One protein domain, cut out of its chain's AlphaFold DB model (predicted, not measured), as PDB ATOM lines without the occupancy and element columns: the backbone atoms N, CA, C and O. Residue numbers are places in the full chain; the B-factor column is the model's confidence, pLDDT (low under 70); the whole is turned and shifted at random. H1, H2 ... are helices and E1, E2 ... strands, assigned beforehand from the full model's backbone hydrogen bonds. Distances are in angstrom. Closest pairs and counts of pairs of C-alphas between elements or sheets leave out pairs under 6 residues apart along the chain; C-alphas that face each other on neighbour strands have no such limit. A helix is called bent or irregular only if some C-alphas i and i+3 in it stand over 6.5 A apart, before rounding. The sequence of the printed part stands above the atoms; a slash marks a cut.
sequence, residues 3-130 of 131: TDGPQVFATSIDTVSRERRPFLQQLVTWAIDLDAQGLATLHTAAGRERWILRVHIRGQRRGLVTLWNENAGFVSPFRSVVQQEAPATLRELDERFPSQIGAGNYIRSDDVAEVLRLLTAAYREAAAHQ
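AT A GLANCE: This is residues 3 to 130 of the 131 residues of an uncharacterized protein of Jiangella ureilytica (UniProt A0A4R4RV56). A twisted sheet of four strands has one face covered by a row of three helices, H1, H2 and H5, in two layers. H4 packs on H5 away from H2, and H3 grazes the sheet. The printed part has 128 residues, with five named helices and four named strands, in order H1 H2 E1 E2 E3 E4 H3 H4 H5. The antiparallel sheet, E1 E2 E3 E4, is a meander, each strand the antiparallel neighbour of the one before. The class is mixed, helices and strands; the whole is compact, with a radius of gyration of the C-alphas of 13.6 A and spans of 37 by 29 by 24 A.

IN THESE COORDINATES: H1, residues 7 to 15, begins with C-alpha 7 at (-5.379, -28.146, 27.098). H2, residues 18 to 36, is 27.3 A long and irregular, with C-alphas 19 and 22 at 7.1 A. E1 is residues 40 to 46, E2 51 to 57, E3 63 to 68, E4 75 to 77, H3 79 to 85 and H4 87 to 96. H5, residues 112 to 128, is 24.6 A long and ends with C-alpha 128 at (-5.812, -48.216, 46.368).

HOW THE PARTS SIT: H1 and H2, a hairpin, touch through residues 21 to 28 of H2 alone, closest at C-alphas 13 and 21, 6.0 A. Across the neighbour strands E1 and E2, N 43 and O 54 are within hydrogen-bond range at 3.0 A; across E2 and E3, N 53 and O 67 are at 2.9 A; across E3 and E4, N 66 and O 76 are at 2.8 A. H4 and H5 touch, closest at C-alphas 89 and 122, 5.5 A, at a shallow tilt of 12 degrees, opposite ways. H3 touches H5, closest at C-alphas 85 and 126, 4.6 A. Every O i to N i+4 pair is within range in H3 and H5; H1 has 3 of 5, H2 13 of 15, H4 5 of 6.

THE WHOLE: The C-alphas of Arg 18 and Gln 130, the two farthest apart, are 40.0 A apart. The printed part has no cut, and the link H4 to H5 is long. Residues 71 to 73, 104 and 130 have pLDDT under 70.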
ATOM      1  N   THR A   3       2.787 -32.888  25.432       92.44
ATOM      2  CA  THR A   3       2.503 -31.706  26.247       92.44
ATOM      3  C   THR A   3       1.772 -32.160  27.500       92.44
ATOM      4  O   THR A   3       0.862 -32.986  27.418       92.44
ATOM      5  N   ASP A   4       2.161 -31.630  28.653       93.62
ATOM      6  CA  ASP A   4       1.470 -31.931  29.900       93.62
ATOM      7  C   ASP A   4       0.077 -31.302  29.928       93.62
ATOM      8  O   ASP A   4      -0.153 -30.213  29.396       93.62
ATOM      9  N   GLY A   5      -0.856 -32.015  30.549       94.25
ATOM     10  CA  GLY A   5      -2.233 -31.581  30.696       94.25
ATOM     11  C   GLY A   5      -3.110 -31.799  29.455       94.25
ATOM     12  O   GLY A   5      -2.658 -32.270  28.403       94.25
ATOM     13  N   PRO A   6      -4.412 -31.487  29.581       95.38
ATOM     14  CA  PRO A   6      -5.414 -31.724  28.547       95.38
ATOM     15  C   PRO A   6      -5.598 -30.567  27.559       95.38
ATOM     16  O   PRO A   6      -6.325 -30.736  26.586       95.38
ATOM     17  N   GLN A   7      -5.000 -29.392  27.785       95.19
ATOM     18  CA  GLN A   7      -5.379 -28.146  27.098       95.19
ATOM     19  C   GLN A   7      -5.278 -28.258  25.576       95.19
ATOM     20  O   GLN A   7      -6.211 -27.893  24.866       95.19
ATOM     21  N   VAL A   8      -4.180 -28.821  25.070       93.25
ATOM     22  CA  VAL A   8      -3.981 -28.985  23.625       93.25
ATOM     23  C   VAL A   8      -5.013 -29.949  23.028       93.25
ATOM     24  O   VAL A   8      -5.565 -29.682  21.960       93.25
ATOM     25  N   PHE A   9      -5.331 -31.038  23.732       93.00
ATOM     26  CA  PHE A   9      -6.382 -31.961  23.308       93.00
ATOM     27  C   PHE A   9      -7.752 -31.272  23.322       93.00
ATOM     28  O   PHE A   9      -8.493 -31.389  22.348       93.00
ATOM     29  N   ALA A  10      -8.069 -30.507  24.370       93.25
ATOM     30  CA  ALA A  10      -9.327 -29.774  24.496       93.25
ATOM     31  C   ALA A  10      -9.518 -28.769  23.348       93.25
ATOM     32  O   ALA A  10     -10.562 -28.777  22.702       93.25
ATOM     33  N   THR A  11      -8.489 -27.980  23.016       93.00
ATOM     34  CA  THR A  11      -8.516 -27.066  21.861       93.00
ATOM     35  C   THR A  11      -8.700 -27.815  20.541       93.00
ATOM     36  O   THR A  11      -9.402 -27.343  19.651       93.00
ATOM     37  N   SER A  12      -8.123 -29.012  20.403       91.00
ATOM     38  CA  SER A  12      -8.271 -29.804  19.177       91.00
ATOM     39  C   SER A  12      -9.705 -30.277  18.910       91.00
ATOM     40  O   SER A  12     -10.033 -30.626  17.778       91.00
ATOM     41  N   ILE A  13     -10.590 -30.274  19.911       90.69
ATOM     42  CA  ILE A  13     -12.000 -30.637  19.717       90.69
ATOM     43  C   ILE A  13     -12.682 -29.657  18.750       90.69
ATOM     44  O   ILE A  13     -13.567 -30.044  17.986       90.69
ATOM     45  N   ASP A  14     -12.238 -28.402  18.685       89.62
ATOM     46  CA  ASP A  14     -12.810 -27.430  17.755       89.62
ATOM     47  C   ASP A  14     -12.486 -27.705  16.285       89.62
ATOM     48  O   ASP A  14     -13.144 -27.148  15.400       89.62
ATOM     49  N   THR A  15     -11.539 -28.602  16.003       88.31
ATOM     50  CA  THR A  15     -11.218 -29.032  14.638       88.31
ATOM     51  C   THR A  15     -12.020 -30.257  14.199       88.31
ATOM     52  O   THR A  15     -11.953 -30.633  13.031       88.31
ATOM     53  N   VAL A  16     -12.790 -30.888  15.098       86.25
ATOM     54  CA  VAL A  16     -13.647 -32.032  14.756       86.25
ATOM     55  C   VAL A  16     -15.048 -31.585  14.311       86.25
ATOM     56  O   VAL A  16     -15.472 -30.439  14.534       86.25
ATOM     57  N   SER A  17     -15.800 -32.508  13.697       87.12
ATOM     58  CA  SER A  17     -17.191 -32.260  13.303       87.12
ATOM     59  C   SER A  17     -18.052 -31.877  14.512       87.12
ATOM     60  O   SER A  17     -17.896 -32.419  15.608       87.12
ATOM     61  N   ARG A  18     -18.975 -30.923  14.317       88.50
ATOM     62  CA  ARG A  18     -19.796 -30.348  15.402       88.50
ATOM     63  C   ARG A  18     -20.585 -31.401  16.179       88.50
ATOM     64  O   ARG A  18     -20.677 -31.299  17.394       88.50
ATOM     65  N   GLU A  19     -21.071 -32.426  15.489       85.94
ATOM     66  CA  GLU A  19     -21.818 -33.552  16.063       85.94
ATOM     67  C   GLU A  19     -21.024 -34.324  17.127       85.94
ATOM     68  O   GLU A  19     -21.607 -34.876  18.053       85.94
ATOM     69  N   ARG A  20     -19.688 -34.347  17.026       82.00
ATOM     70  CA  ARG A  20     -18.817 -35.121  17.928       82.00
ATOM     71  C   ARG A  20     -18.300 -34.320  19.117       82.00
ATOM     72  O   ARG A  20     -17.841 -34.911  20.093       82.00
ATOM     73  N   ARG A  21     -18.355 -32.986  19.052       88.50
ATOM     74  CA  ARG A  21     -17.792 -32.109  20.092       88.50
ATOM     75  C   ARG A  21     -18.389 -32.349  21.477       88.50
ATOM     76  O   ARG A  21     -17.583 -32.477  22.394       88.50
ATOM     77  N   PRO A  22     -19.722 -32.476  21.652       88.38
ATOM     78  CA  PRO A  22     -20.304 -32.666  22.983       88.38
ATOM     79  C   PRO A  22     -19.763 -33.914  23.678       88.38
ATOM     80  O   PRO A  22     -19.412 -33.889  24.853       88.38
ATOM     81  N   PHE A  23     -19.624 -34.998  22.918       86.00
ATOM     82  CA  PHE A  23     -19.114 -36.255  23.437       86.00
ATOM     83  C   PHE A  23     -17.620 -36.167  23.801       86.00
ATOM     84  O   PHE A  23     -17.220 -36.567  24.892       86.00
ATOM     85  N   LEU A  24     -16.780 -35.582  22.938       89.00
ATOM     86  CA  LEU A  24     -15.361 -35.373  23.256       89.00
ATOM     87  C   LEU A  24     -15.165 -34.439  24.457       89.00
ATOM     88  O   LEU A  24     -14.272 -34.668  25.270       89.00
ATOM     89  N   GLN A  25     -16.007 -33.414  24.586       91.50
ATOM     90  CA  GLN A  25     -16.017 -32.522  25.744       91.50
ATOM     91  C   GLN A  25     -16.348 -33.296  27.018       91.50
ATOM     92  O   GLN A  25     -15.636 -33.146  28.003       91.50
ATOM     93  N   GLN A  26     -17.347 -34.184  26.988       91.50
ATOM     94  CA  GLN A  26     -17.677 -35.043  28.127       91.50
ATOM     95  C   GLN A  26     -16.485 -35.910  28.562       91.50
ATOM     96  O   GLN A  26     -16.201 -36.004  29.756       91.50
ATOM     97  N   LEU A  27     -15.754 -36.503  27.612       92.62
ATOM     98  CA  LEU A  27     -14.572 -37.310  27.925       92.62
ATOM     99  C   LEU A  27     -13.422 -36.489  28.516       92.62
ATOM    100  O   LEU A  27     -12.747 -36.948  29.434       92.62
ATOM    101  N   VAL A  28     -13.185 -35.285  27.995       94.44
ATOM    102  CA  VAL A  28     -12.149 -34.392  28.531       94.44
ATOM    103  C   VAL A  28     -12.512 -33.914  29.928       94.44
ATOM    104  O   VAL A  28     -11.653 -33.957  30.803       94.44
ATOM    105  N   THR A  29     -13.765 -33.518  30.156       95.94
ATOM    106  CA  THR A  29     -14.256 -33.144  31.488       95.94
ATOM    107  C   THR A  29     -14.054 -34.289  32.473       95.94
ATOM    108  O   THR A  29     -13.450 -34.089  33.517       95.94
ATOM    109  N   TRP A  30     -14.436 -35.513  32.098       96.81
ATOM    110  CA  TRP A  30     -14.194 -36.696  32.926       96.81
ATOM    111  C   TRP A  30     -12.706 -36.911  33.248       96.81
ATOM    112  O   TRP A  30     -12.351 -37.183  34.393       96.81
ATOM    113  N   ALA A  31     -11.819 -36.776  32.259       97.50
ATOM    114  CA  ALA A  31     -10.385 -36.938  32.481       97.50
ATOM    115  C   ALA A  31      -9.821 -35.852  33.416       97.50
ATOM    116  O   ALA A  31      -8.994 -36.157  34.275       97.50
ATOM    117  N   ILE A  32     -10.289 -34.606  33.276       98.00
ATOM    118  CA  ILE A  32      -9.951 -33.491  34.172       98.00
ATOM    119  C   ILE A  32     -10.425 -33.784  35.597       98.00
ATOM    120  O   ILE A  32      -9.663 -33.584  36.540       98.00
ATOM    121  N   ASP A  33     -11.635 -34.316  35.762       98.25
ATOM    122  CA  ASP A  33     -12.169 -34.664  37.079       98.25
ATOM    123  C   ASP A  33     -11.340 -35.762  37.767       98.25
ATOM    124  O   ASP A  33     -11.183 -35.738  38.989       98.25
ATOM    125  N   LEU A  34     -10.782 -36.721  37.017       98.38
ATOM    126  CA  LEU A  34      -9.861 -37.727  37.567       98.38
ATOM    127  C   LEU A  34      -8.536 -37.118  38.038       98.38
ATOM    128  O   LEU A  34      -8.023 -37.506  39.090       98.38
ATOM    129  N   ASP A  35      -7.978 -36.188  37.265       98.06
ATOM    130  CA  ASP A  35      -6.749 -35.464  37.613       98.06
ATOM    131  C   ASP A  35      -6.961 -34.610  38.874       98.06
ATOM    132  O   ASP A  35      -6.186 -34.693  39.826       98.06
ATOM    133  N   ALA A  36      -8.088 -33.892  38.947       98.00
ATOM    134  CA  ALA A  36      -8.479 -33.095  40.109       98.00
ATOM    135  C   ALA A  36      -8.711 -33.939  41.377       98.00
ATOM    136  O   ALA A  36      -8.417 -33.488  42.483       98.00
ATOM    137  N   GLN A  37      -9.194 -35.178  41.230       97.38
ATOM    138  CA  GLN A  37      -9.313 -36.151  42.326       97.38
ATOM    139  C   GLN A  37      -7.969 -36.791  42.723       97.38
ATOM    140  O   GLN A  37      -7.933 -37.605  43.643       97.38
ATOM    141  N   GLY A  38      -6.869 -36.471  42.034       97.00
ATOM    142  CA  GLY A  38      -5.556 -37.071  42.276       97.00
ATOM    143  C   GLY A  38      -5.443 -38.531  41.826       97.00
ATOM    144  O   GLY A  38      -4.498 -39.213  42.215       97.00
ATOM    145  N   LEU A  39      -6.383 -39.018  41.011       97.94
ATOM    146  CA  LEU A  39      -6.422 -40.403  40.530       97.94
ATOM    147  C   LEU A  39      -5.603 -40.602  39.252       97.94
ATOM    148  O   LEU A  39      -5.090 -41.694  38.993       97.94
ATOM    149  N   ALA A  40      -5.476 -39.546  38.451       98.12
ATOM    150  CA  ALA A  40      -4.794 -39.589  37.171       98.12
ATOM    151  C   ALA A  40      -3.722 -38.501  37.037       98.12
ATOM    152  O   ALA A  40      -3.555 -37.636  37.890       98.12
ATOM    153  N   THR A  41      -2.956 -38.584  35.955       97.88
ATOM    154  CA  THR A  41      -2.136 -37.493  35.424       97.88
ATOM    155  C   THR A  41      -2.311 -37.467  33.911       97.88
ATOM    156  O   THR A  41      -2.278 -38.514  33.256       97.88
ATOM    157  N   LEU A  42      -2.538 -36.283  33.350       97.62
ATOM    158  CA  LEU A  42      -2.920 -36.133  31.948       97.62
ATOM    159  C   LEU A  42      -1.740 -35.698  31.082       97.62
ATOM    160  O   LEU A  42      -1.042 -34.739  31.404       97.62
ATOM    161  N   HIS A  43      -1.566 -36.358  29.936       96.25
ATOM    162  CA  HIS A  43      -0.604 -35.933  28.920       96.25
ATOM    163  C   HIS A  43      -1.241 -35.954  27.538       96.25
ATOM    164  O   HIS A  43      -1.732 -36.986  27.072       96.25
ATOM    165  N   THR A  44      -1.176 -34.823  26.849       94.88
ATOM    166  CA  THR A  44      -1.567 -34.730  25.449       94.88
ATOM    167  C   THR A  44      -0.390 -35.111  24.557       94.88
ATOM    168  O   THR A  44       0.733 -34.661  24.769       94.88
ATOM    169  N   ALA A  45      -0.620 -35.901  23.511       91.06
ATOM    170  CA  ALA A  45       0.381 -36.116  22.473       91.06
ATOM    171  C   ALA A  45      -0.195 -35.908  21.073       91.06
ATOM    172  O   ALA A  45      -1.338 -36.267  20.788       91.06
ATOM    173  N   ALA A  46       0.637 -35.361  20.188       85.06
ATOM    174  CA  ALA A  46       0.352 -35.334  18.762       85.06
ATOM    175  C   ALA A  46       0.589 -36.735  18.176       85.06
ATOM    176  O   ALA A  46       1.707 -37.258  18.226       85.06
ATOM    177  N   GLY A  47      -0.463 -37.342  17.639       71.56
ATOM    178  CA  GLY A  47      -0.387 -38.442  16.684       71.56
ATOM    179  C   GLY A  47      -0.126 -37.924  15.265       71.56
ATOM    180  O   GLY A  47       0.036 -36.727  15.052       71.56
ATOM    181  N   ARG A  48      -0.082 -38.834  14.284       70.94
ATOM    182  CA  ARG A  48       0.223 -38.493  12.879       70.94
ATOM    183  C   ARG A  48      -0.735 -37.440  12.302       70.94
ATOM    184  O   ARG A  48      -0.279 -36.500  11.673       70.94
ATOM    185  N   GLU A  49      -2.032 -37.594  12.569       75.69
ATOM    186  CA  GLU A  49      -3.110 -36.724  12.057       75.69
ATOM    187  C   GLU A  49      -4.141 -36.374  13.147       75.69
ATOM    188  O   GLU A  49      -5.235 -35.896  12.870       75.69
ATOM    189  N   ARG A  50      -3.815 -36.660  14.411       83.56
ATOM    190  CA  ARG A  50      -4.777 -36.703  15.519       83.56
ATOM    191  C   ARG A  50      -4.138 -36.304  16.831       83.56
ATOM    192  O   ARG A  50      -2.925 -36.419  16.980       83.56
ATOM    193  N   TRP A  51      -4.950 -35.926  17.803       89.06
ATOM    194  CA  TRP A  51      -4.508 -35.713  19.174       89.06
ATOM    195  C   TRP A  51      -4.969 -36.864  20.056       89.06
ATOM    196  O   TRP A  51      -6.064 -37.404  19.890       89.06
ATOM    197  N   ILE A  52      -4.109 -37.245  20.997       92.19
ATOM    198  CA  ILE A  52      -4.430 -38.237  22.018       92.19
ATOM    199  C   ILE A  52      -4.298 -37.622  23.398       92.19
ATOM    200  O   ILE A  52      -3.338 -36.892  23.648       92.19
ATOM    201  N   LEU A  53      -5.226 -37.955  24.290       94.75
ATOM    202  CA  LEU A  53      -5.094 -37.678  25.712       94.75
ATOM    203  C   LEU A  53      -4.808 -38.988  26.429       94.75
ATOM    204  O   LEU A  53      -5.644 -39.891  26.478       94.75
ATOM    205  N   ARG A  54      -3.601 -39.110  26.971       95.12
ATOM    206  CA  ARG A  54      -3.238 -40.226  27.835       95.12
ATOM    207  C   ARG A  54      -3.685 -39.893  29.244       95.12
ATOM    208  O   ARG A  54      -3.287 -38.865  29.787       95.12
ATOM    209  N   VAL A  55      -4.488 -40.780  29.815       96.94
ATOM    210  CA  VAL A  55      -4.940 -40.686  31.200       96.94
ATOM    211  C   VAL A  55      -4.065 -41.664  31.978       96.94
ATOM    212  O   VAL A  55      -4.307 -42.866  31.979       96.94
ATOM    213  N   HIS A  56      -2.932 -41.194  32.495       96.81
ATOM    214  CA  HIS A  56      -2.025 -42.047  33.261       96.81
ATOM    215  C   HIS A  56      -2.557 -42.244  34.671       96.81
ATOM    216  O   HIS A  56      -3.177 -41.344  35.226       96.81
ATOM    217  N   ILE A  57      -2.287 -43.405  35.255       96.81
ATOM    218  CA  ILE A  57      -2.512 -43.619  36.683       96.81
ATOM    219  C   ILE A  57      -1.547 -42.697  37.434       96.81
ATOM    220  O   ILE A  57      -0.365 -42.616  37.072       96.81
ATOM    221  N   ARG A  58      -2.032 -41.989  38.461       95.62
ATOM    222  CA  ARG A  58      -1.193 -41.083  39.256       95.62
ATOM    223  C   ARG A  58       0.062 -41.810  39.746       95.62
ATOM    224  O   ARG A  58      -0.014 -42.938  40.210       95.62
ATOM    225  N   GLY A  59       1.224 -41.172  39.600       92.88
ATOM    226  CA  GLY A  59       2.509 -41.737  40.040       92.88
ATOM    227  C   GLY A  59       3.123 -42.773  39.089       92.88
ATOM    228  O   GLY A  59       4.280 -43.147  39.273       92.88
ATOM    229  N   GLN A  60       2.415 -43.185  38.032       93.75
ATOM    230  CA  GLN A  60       2.900 -44.158  37.055       93.75
ATOM    231  C   GLN A  60       3.137 -43.532  35.674       93.75
ATOM    232  O   GLN A  60       2.609 -42.480  35.320       93.75
ATOM    233  N   ARG A  61       3.925 -44.222  34.838       90.75
ATOM    234  CA  ARG A  61       4.178 -43.838  33.431       90.75
ATOM    235  C   ARG A  61       3.245 -44.540  32.437       90.75
ATOM    236  O   ARG A  61       3.535 -44.568  31.241       90.75
ATOM    237  N   ARG A  62       2.166 -45.145  32.933       92.00
ATOM    238  CA  ARG A  62       1.181 -45.913  32.165       92.00
ATOM    239  C   ARG A  62      -0.232 -45.518  32.572       92.00
ATOM    240  O   ARG A  62      -0.450 -45.046  33.683       92.00
ATOM    241  N   GLY A  63      -1.175 -45.705  31.657       92.31
ATOM    242  CA  GLY A  63      -2.583 -45.380  31.853       92.31
ATOM    243  C   GLY A  63      -3.488 -46.572  31.622       92.31
ATOM    244  O   GLY A  63      -3.098 -47.528  30.952       92.31
ATOM    245  N   LEU A  64      -4.705 -46.489  32.151       95.00
ATOM    246  CA  LEU A  64      -5.741 -47.489  31.885       95.00
ATOM    247  C   LEU A  64      -6.356 -47.280  30.503       95.00
ATOM    248  O   LEU A  64      -6.709 -48.249  29.833       95.00
ATOM    249  N   VAL A  65      -6.459 -46.021  30.063       95.12
ATOM    250  CA  VAL A  65      -7.069 -45.655  28.783       95.12
ATOM    251  C   VAL A  65      -6.311 -44.540  28.065       95.12
ATOM    252  O   VAL A  65      -5.619 -43.719  28.671       95.12
ATOM    253  N   THR A  66      -6.496 -44.486  26.749       93.81
ATOM    254  CA  THR A  66      -6.192 -43.326  25.905       93.81
ATOM    255  C   THR A  66      -7.480 -42.797  25.294       93.81
ATOM    256  O   THR A  66      -8.268 -43.581  24.760       93.81
ATOM    257  N   LEU A  67      -7.664 -41.478  25.330       92.81
ATOM    258  CA  LEU A  67      -8.726 -40.804  24.599       92.81
ATOM    259  C   LEU A  67      -8.232 -40.347  23.231       92.81
ATOM    260  O   LEU A  67      -7.119 -39.827  23.107       92.81
ATOM    261  N   TRP A  68      -9.073 -40.509  22.219       90.06
ATOM    262  CA  TRP A  68      -8.782 -40.122  20.842       90.06
ATOM    263  C   TRP A  68      -9.767 -39.051  20.398       90.06
ATOM    264  O   TRP A  68     -10.963 -39.158  20.660       90.06
ATOM    265  N   ASN A  69      -9.272 -38.027  19.703       86.56
ATOM    266  CA  ASN A  69     -10.123 -36.993  19.113       86.56
ATOM    267  C   ASN A  69     -10.588 -37.340  17.680       86.56
ATOM    268  O   ASN A  69     -11.098 -36.475  16.973       86.56
ATOM    269  N   GLU A  70     -10.413 -38.587  17.231       78.62
ATOM    270  CA  GLU A  70     -10.761 -39.038  15.880       78.62
ATOM    271  C   GLU A  70     -11.745 -40.214  15.877       78.62
ATOM    272  O   GLU A  70     -11.813 -40.987  16.831       78.62
ATOM    273  N   ASN A  71     -12.442 -40.392  14.745       62.03
ATOM    274  CA  ASN A  71     -13.369 -41.503  14.484       62.03
ATOM    275  C   ASN A  71     -14.452 -41.687  15.577       62.03
ATOM    276  O   ASN A  71     -14.634 -40.833  16.434       62.03
ATOM    277  N   ALA A  72     -15.260 -42.749  15.486       57.91
ATOM    278  CA  ALA A  72     -16.286 -43.090  16.486       57.91
ATOM    279  C   ALA A  72     -15.714 -43.864  17.699       57.91
ATOM    280  O   ALA A  72     -16.462 -44.342  18.547       57.91
ATOM    281  N   GLY A  73     -14.393 -44.066  17.735       59.19
ATOM    282  CA  GLY A  73     -13.687 -44.839  18.748       59.19
ATOM    283  C   GLY A  73     -12.915 -43.905  19.661       59.19
ATOM    284  O   GLY A  73     -11.841 -43.434  19.305       59.19
ATOM    285  N   PHE A  74     -13.471 -43.622  20.831       75.50
ATOM    286  CA  PHE A  74     -13.006 -42.485  21.617       75.50
ATOM    287  C   PHE A  74     -12.207 -42.860  22.854       75.50
ATOM    288  O   PHE A  74     -11.351 -42.092  23.273       75.50
ATOM    289  N   VAL A  75     -12.456 -44.044  23.414       89.38
ATOM    290  CA  VAL A  75     -11.750 -44.563  24.585       89.38
ATOM    291  C   VAL A  75     -11.112 -45.887  24.208       89.38
ATOM    292  O   VAL A  75     -11.811 -46.844  23.877       89.38
ATOM    293  N   SER A  76      -9.785 -45.937  24.237       92.00
ATOM    294  CA  SER A  76      -9.020 -47.153  23.979       92.00
ATOM    295  C   SER A  76      -8.401 -47.653  25.280       92.00
ATOM    296  O   SER A  76      -7.510 -46.978  25.810       92.00
ATOM    297  N   PRO A  77      -8.886 -48.774  25.834       92.88
ATOM    298  CA  PRO A  77      -8.330 -49.345  27.046       92.88
ATOM    299  C   PRO A  77      -7.025 -50.094  26.773       92.88
ATOM    300  O   PRO A  77      -6.755 -50.557  25.664       92.88
ATOM    301  N   PHE A  78      -6.222 -50.248  27.822       94.19
ATOM    302  CA  PHE A  78      -5.080 -51.152  27.846       94.19
ATOM    303  C   PHE A  78      -5.388 -52.319  28.777       94.19
ATOM    304  O   PHE A  78      -5.067 -52.258  29.965       94.19
ATOM    305  N   ARG A  79      -6.000 -53.390  28.250       94.56
ATOM    306  CA  ARG A  79      -6.436 -54.546  29.058       94.56
ATOM    307  C   ARG A  79      -5.381 -55.028  30.055       94.56
ATOM    308  O   ARG A  79      -5.717 -55.255  31.207       94.56
ATOM    309  N   SER A  80      -4.123 -55.163  29.636       94.69
ATOM    310  CA  SER A  80      -3.045 -55.638  30.513       94.69
ATOM    311  C   SER A  80      -2.786 -54.714  31.705       94.69
ATOM    312  O   SER A  80      -2.480 -55.200  32.789       94.69
ATOM    313  N   VAL A  81      -2.942 -53.398  31.534       95.06
ATOM    314  CA  VAL A  81      -2.819 -52.434  32.636       95.06
ATOM    315  C   VAL A  81      -4.038 -52.530  33.547       95.06
ATOM    316  O   VAL A  81      -3.869 -52.607  34.757       95.06
ATOM    317  N   VAL A  82      -5.252 -52.616  32.990       95.25
ATOM    318  CA  VAL A  82      -6.477 -52.805  33.793       95.25
ATOM    319  C   VAL A  82      -6.415 -54.109  34.589       95.25
ATOM    320  O   VAL A  82      -6.732 -54.120  35.766       95.25
ATOM    321  N   GLN A  83      -5.942 -55.200  33.991       95.94
ATOM    322  CA  GLN A  83      -5.806 -56.491  34.664       95.94
ATOM    323  C   GLN A  83      -4.839 -56.440  35.849       95.94
ATOM    324  O   GLN A  83      -5.064 -57.116  36.847       95.94
ATOM    325  N   GLN A  84      -3.758 -55.671  35.726       95.62
ATOM    326  CA  GLN A  84      -2.760 -55.550  36.781       95.62
ATOM    327  C   GLN A  84      -3.212 -54.605  37.898       95.62
ATOM    328  O   GLN A  84      -2.967 -54.880  39.066       95.62
ATOM    329  N   GLU A  85      -3.836 -53.490  37.532       96.44
ATOM    330  CA  GLU A  85      -4.087 -52.374  38.449       96.44
ATOM    331  C   GLU A  85      -5.514 -52.364  38.994       96.44
ATOM    332  O   GLU A  85      -5.747 -51.840  40.076       96.44
ATOM    333  N   ALA A  86      -6.462 -52.941  38.258       97.06
ATOM    334  CA  ALA A  86      -7.876 -52.974  38.605       97.06
ATOM    335  C   ALA A  86      -8.557 -54.310  38.213       97.06
ATOM    336  O   ALA A  86      -9.522 -54.310  37.437       97.06
ATOM    337  N   PRO A  87      -8.048 -55.473  38.671       97.06
ATOM    338  CA  PRO A  87      -8.588 -56.782  38.314       97.06
ATOM    339  C   PRO A  87     -10.057 -56.976  38.708       97.06
ATOM    340  O   PRO A  87     -10.771 -57.681  37.991       97.06
ATOM    341  N   ALA A  88     -10.533 -56.385  39.809       97.25
ATOM    342  CA  ALA A  88     -11.936 -56.503  40.196       97.25
ATOM    343  C   ALA A  88     -12.827 -55.744  39.207       97.25
ATOM    344  O   ALA A  88     -13.775 -56.326  38.671       97.25
ATOM    345  N   THR A  89     -12.460 -54.502  38.886       97.38
ATOM    346  CA  THR A  89     -13.173 -53.689  37.896       97.38
ATOM    347  C   THR A  89     -13.076 -54.275  36.485       97.38
ATOM    348  O   THR A  89     -14.023 -54.157  35.709       97.38
ATOM    349  N   LEU A  90     -11.976 -54.954  36.127       96.44
ATOM    350  CA  LEU A  90     -11.861 -55.635  34.832       96.44
ATOM    351  C   LEU A  90     -12.967 -56.677  34.635       96.44
ATOM    352  O   LEU A  90     -13.511 -56.768  33.538       96.44
ATOM    353  N   ARG A  91     -13.320 -57.437  35.680       96.31
ATOM    354  CA  ARG A  91     -14.410 -58.418  35.583       96.31
ATOM    355  C   ARG A  91     -15.743 -57.739  35.283       96.31
ATOM    356  O   ARG A  91     -16.444 -58.179  34.382       96.31
ATOM    357  N   GLU A  92     -16.057 -56.646  35.978       96.50
ATOM    358  CA  GLU A  92     -17.286 -55.879  35.727       96.50
ATOM    359  C   GLU A  92     -17.310 -55.293  34.310       96.50
ATOM    360  O   GLU A  92     -18.332 -55.340  33.625       96.50
ATOM    361  N   LEU A  93     -16.173 -54.775  33.837       94.56
ATOM    362  CA  LEU A  93     -16.046 -54.278  32.470       94.56
ATOM    363  C   LEU A  93     -16.231 -55.393  31.428       94.56
ATOM    364  O   LEU A  93     -16.869 -55.150  30.408       94.56
ATOM    365  N   ASP A  94     -15.698 -56.594  31.665       95.06
ATOM    366  CA  ASP A  94     -15.868 -57.744  30.767       95.06
ATOM    367  C   ASP A  94     -17.314 -58.269  30.769       95.06
ATOM    368  O   ASP A  94     -17.819 -58.673  29.721       95.06
ATOM    369  N   GLU A  95     -17.999 -58.231  31.915       94.81
ATOM    370  CA  GLU A  95     -19.417 -58.584  32.038       94.81
ATOM    371  C   GLU A  95     -20.315 -57.569  31.312       94.81
ATOM    372  O   GLU A  95     -21.234 -57.950  30.584       94.81
ATOM    373  N   ARG A  96     -20.042 -56.267  31.475       94.12
ATOM    374  CA  ARG A  96     -20.856 -55.188  30.894       94.12
ATOM    375  C   ARG A  96     -20.555 -54.936  29.416       94.12
ATOM    376  O   ARG A  96     -21.473 -54.637  28.652       94.12
ATOM    377  N   PHE A  97     -19.292 -55.054  29.009       91.25
ATOM    378  CA  PHE A  97     -18.801 -54.769  27.657       91.25
ATOM    379  C   PHE A  97     -17.969 -55.943  27.113       91.25
ATOM    380  O   PHE A  97     -16.755 -55.817  26.899       91.25
ATOM    381  N   PRO A  98     -18.606 -57.094  26.847       90.12
ATOM    382  CA  PRO A  98     -17.899 -58.311  26.474       90.12
ATOM    383  C   PRO A  98     -17.035 -58.104  25.226       90.12
ATOM    384  O   PRO A  98     -17.480 -57.568  24.212       90.12
ATOM    385  N   SER A  99     -15.778 -58.554  25.303       87.06
ATOM    386  CA  SER A  99     -14.761 -58.441  24.239       87.06
ATOM    387  C   SER A  99     -14.367 -57.012  23.837       87.06
ATOM    388  O   SER A  99     -13.635 -56.824  22.861       87.06
ATOM    389  N   GLN A 100     -14.801 -55.990  24.579       88.69
ATOM    390  CA  GLN A 100     -14.464 -54.598  24.277       88.69
ATOM    391  C   GLN A 100     -13.242 -54.081  25.038       88.69
ATOM    392  O   GLN A 100     -12.654 -53.078  24.638       88.69
ATOM    393  N   ILE A 101     -12.793 -54.777  26.081       88.94
ATOM    394  CA  ILE A 101     -11.600 -54.395  26.843       88.94
ATOM    395  C   ILE A 101     -10.395 -55.157  26.305       88.94
ATOM    396  O   ILE A 101     -10.029 -56.218  26.812       88.94
ATOM    397  N   GLY A 102      -9.811 -54.634  25.229       83.31
ATOM    398  CA  GLY A 102      -8.679 -55.232  24.529       83.31
ATOM    399  C   GLY A 102      -7.428 -54.361  24.579       83.31
ATOM    400  O   GLY A 102      -7.318 -53.433  25.377       83.31
ATOM    401  N   ALA A 103      -6.463 -54.686  23.720       73.88
ATOM    402  CA  ALA A 103      -5.344 -53.813  23.393       73.88
ATOM    403  C   ALA A 103      -5.539 -53.300  21.962       73.88
ATOM    404  O   ALA A 103      -5.693 -54.096  21.037       73.88
ATOM    405  N   GLY A 104      -5.553 -51.978  21.777       69.25
ATOM    406  CA  GLY A 104      -5.698 -51.370  20.450       69.25
ATOM    407  C   GLY A 104      -7.118 -51.406  19.871       69.25
ATOM    408  O   GLY A 104      -7.286 -51.186  18.674       69.25
ATOM    409  N   ASN A 105      -8.136 -51.663  20.698       83.75
ATOM    410  CA  ASN A 105      -9.542 -51.513  20.330       83.75
ATOM    411  C   ASN A 105     -10.163 -50.275  21.001       83.75
ATOM    412  O   ASN A 105      -9.489 -49.527  21.713       83.75
ATOM    413  N   TYR A 106     -11.451 -50.058  20.742       86.62
ATOM    414  CA  TYR A 106     -12.242 -48.985  21.334       86.62
ATOM    415  C   TYR A 106     -13.454 -49.568  22.039       86.62
ATOM    416  O   TYR A 106     -14.081 -50.490  21.507       86.62
ATOM    417  N   ILE A 107     -13.817 -48.972  23.172       86.25
ATOM    418  CA  ILE A 107     -15.117 -49.217  23.789       86.25
ATOM    419  C   ILE A 107     -16.177 -48.504  22.940       86.25
ATOM    420  O   ILE A 107     -16.097 -47.299  22.700       86.25
ATOM    421  N   ARG A 108     -17.151 -49.272  22.459       83.75
ATOM    422  CA  ARG A 108     -18.344 -48.853  21.729       83.75
ATOM    423  C   ARG A 108     -19.561 -49.148  22.602       83.75
ATOM    424  O   ARG A 108     -19.927 -50.306  22.799       83.75
ATOM    425  N   SER A 109     -20.172 -48.096  23.127       81.25
ATOM    426  CA  SER A 109     -21.369 -48.184  23.957       81.25
ATOM    427  C   SER A 109     -22.194 -46.918  23.781       81.25
ATOM    428  O   SER A 109     -21.631 -45.823  23.776       81.25
ATOM    429  N   ASP A 110     -23.512 -47.077  23.700       82.75
ATOM    430  CA  ASP A 110     -24.458 -45.960  23.787       82.75
ATOM    431  C   ASP A 110     -24.634 -45.491  25.246       82.75
ATOM    432  O   ASP A 110     -25.084 -44.378  25.509       82.75
ATOM    433  N   ASP A 111     -24.220 -46.320  26.211       88.00
ATOM    434  CA  ASP A 111     -24.232 -46.031  27.644       88.00
ATOM    435  C   ASP A 111     -22.878 -45.470  28.098       88.00
ATOM    436  O   ASP A 111     -22.045 -46.140  28.714       88.00
ATOM    437  N   VAL A 112     -22.631 -44.222  27.707       86.31
ATOM    438  CA  VAL A 112     -21.389 -43.489  27.990       86.31
ATOM    439  C   VAL A 112     -21.192 -43.285  29.489       86.31
ATOM    440  O   VAL A 112     -20.073 -43.397  29.989       86.31
ATOM    441  N   ALA A 113     -22.275 -42.994  30.211       90.75
ATOM    442  CA  ALA A 113     -22.232 -42.763  31.648       90.75
ATOM    443  C   ALA A 113     -21.706 -44.000  32.383       90.75
ATOM    444  O   ALA A 113     -20.821 -43.876  33.231       90.75
ATOM    445  N   GLU A 114     -22.176 -45.189  32.004       93.69
ATOM    446  CA  GLU A 114     -21.723 -46.436  32.609       93.69
ATOM    447  C   GLU A 114     -20.266 -46.766  32.265       93.69
ATOM    448  O   GLU A 114     -19.508 -47.181  33.144       93.69
ATOM    449  N   VAL A 115     -19.831 -46.508  31.024       92.31
ATOM    450  CA  VAL A 115     -18.413 -46.645  30.644       92.31
ATOM    451  C   VAL A 115     -17.539 -45.769  31.543       92.31
ATOM    452  O   VAL A 115     -16.577 -46.255  32.135       92.31
ATOM    453  N   LEU A 116     -17.875 -44.485  31.688       94.75
ATOM    454  CA  LEU A 116     -17.088 -43.553  32.498       94.75
ATOM    455  C   LEU A 116     -17.138 -43.889  33.990       94.75
ATOM    456  O   LEU A 116     -16.123 -43.750  34.679       94.75
ATOM    457  N   ARG A 117     -18.272 -44.388  34.493       96.94
ATOM    458  CA  ARG A 117     -18.401 -44.872  35.873       96.94
ATOM    459  C   ARG A 117     -17.445 -46.033  36.144       96.94
ATOM    460  O   ARG A 117     -16.691 -45.973  37.115       96.94
ATOM    461  N   LEU A 118     -17.436 -47.050  35.283       97.25
ATOM    462  CA  LEU A 118     -16.570 -48.223  35.434       97.25
ATOM    463  C   LEU A 118     -15.090 -47.871  35.256       97.25
ATOM    464  O   LEU A 118     -14.252 -48.310  36.036       97.25
ATOM    465  N   LEU A 119     -14.747 -47.002  34.305       96.69
ATOM    466  CA  LEU A 119     -13.368 -46.526  34.171       96.69
ATOM    467  C   LEU A 119     -12.914 -45.730  35.401       96.69
ATOM    468  O   LEU A 119     -11.787 -45.900  35.855       96.69
ATOM    469  N   THR A 120     -13.790 -44.909  35.986       98.25
ATOM    470  CA  THR A 120     -13.506 -44.204  37.247       98.25
ATOM    471  C   THR A 120     -13.264 -45.184  38.395       98.25
ATOM    472  O   THR A 120     -12.331 -44.987  39.173       98.25
ATOM    473  N   ALA A 121     -14.065 -46.250  38.494       98.25
ATOM    474  CA  ALA A 121     -13.850 -47.310  39.478       98.25
ATOM    475  C   ALA A 121     -12.470 -47.967  39.301       98.25
ATOM    476  O   ALA A 121     -11.746 -48.112  40.283       98.25
ATOM    477  N   ALA A 122     -12.049 -48.221  38.058       97.81
ATOM    478  CA  ALA A 122     -10.737 -48.797  37.776       97.81
ATOM    479  C   ALA A 122      -9.582 -47.877  38.214       97.81
ATOM    480  O   ALA A 122      -8.596 -48.353  38.770       97.81
ATOM    481  N   TYR A 123      -9.702 -46.555  38.032       98.12
ATOM    482  CA  TYR A 123      -8.703 -45.609  38.551       98.12
ATOM    483  C   TYR A 123      -8.655 -45.576  40.083       98.12
ATOM    484  O   TYR A 123      -7.575 -45.444  40.655       98.12
ATOM    485  N   ARG A 124      -9.803 -45.704  40.756       98.00
ATOM    486  CA  ARG A 124      -9.864 -45.770  42.225       98.00
ATOM    487  C   ARG A 124      -9.241 -47.055  42.763       98.00
ATOM    488  O   ARG A 124      -8.482 -46.993  43.723       98.00
ATOM    489  N   GLU A 125      -9.517 -48.191  42.128       98.00
ATOM    490  CA  GLU A 125      -8.898 -49.475  42.471       98.00
ATOM    491  C   GLU A 125      -7.373 -49.419  42.275       98.00
ATOM    492  O   GLU A 125      -6.618 -49.743  43.191       98.00
ATOM    493  N   ALA A 126      -6.914 -48.879  41.141       96.75
ATOM    494  CA  ALA A 126      -5.492 -48.681  40.863       96.75
ATOM    495  C   ALA A 126      -4.791 -47.765  41.881       96.75
ATOM    496  O   ALA A 126      -3.619 -47.969  42.200       96.75
ATOM    497  N   ALA A 127      -5.484 -46.741  42.391       94.56
ATOM    498  CA  ALA A 127      -4.953 -45.868  43.436       94.56
ATOM    499  C   ALA A 127      -4.848 -46.592  44.791       94.56
ATOM    500  O   ALA A 127      -3.857 -46.420  45.503       94.56
ATOM    501  N   ALA A 128      -5.823 -47.441  45.129       92.50
ATOM    502  CA  ALA A 128      -5.812 -48.216  46.368       92.50
ATOM    503  C   ALA A 128      -4.652 -49.229  46.429       92.50
ATOM    504  O   ALA A 128      -4.114 -49.470  47.503       92.50
ATOM    505  N   HIS A 129      -4.217 -49.776  45.288       82.06
ATOM    506  CA  HIS A 129      -3.079 -50.706  45.218       82.06
ATOM    507  C   HIS A 129      -1.699 -50.056  45.404       82.06
ATOM    508  O   HIS A 129      -0.710 -50.764  45.578       82.06
ATOM    509  N   GLN A 130      -1.613 -48.727  45.353       69.50
ATOM    510  CA  GLN A 130      -0.359 -47.988  45.545       69.50
ATOM    511  C   GLN A 130      -0.141 -47.527  46.991       69.50
ATOM    512  O   GLN A 130       0.891 -46.915  47.274       69.50
TER     513      GLN A 130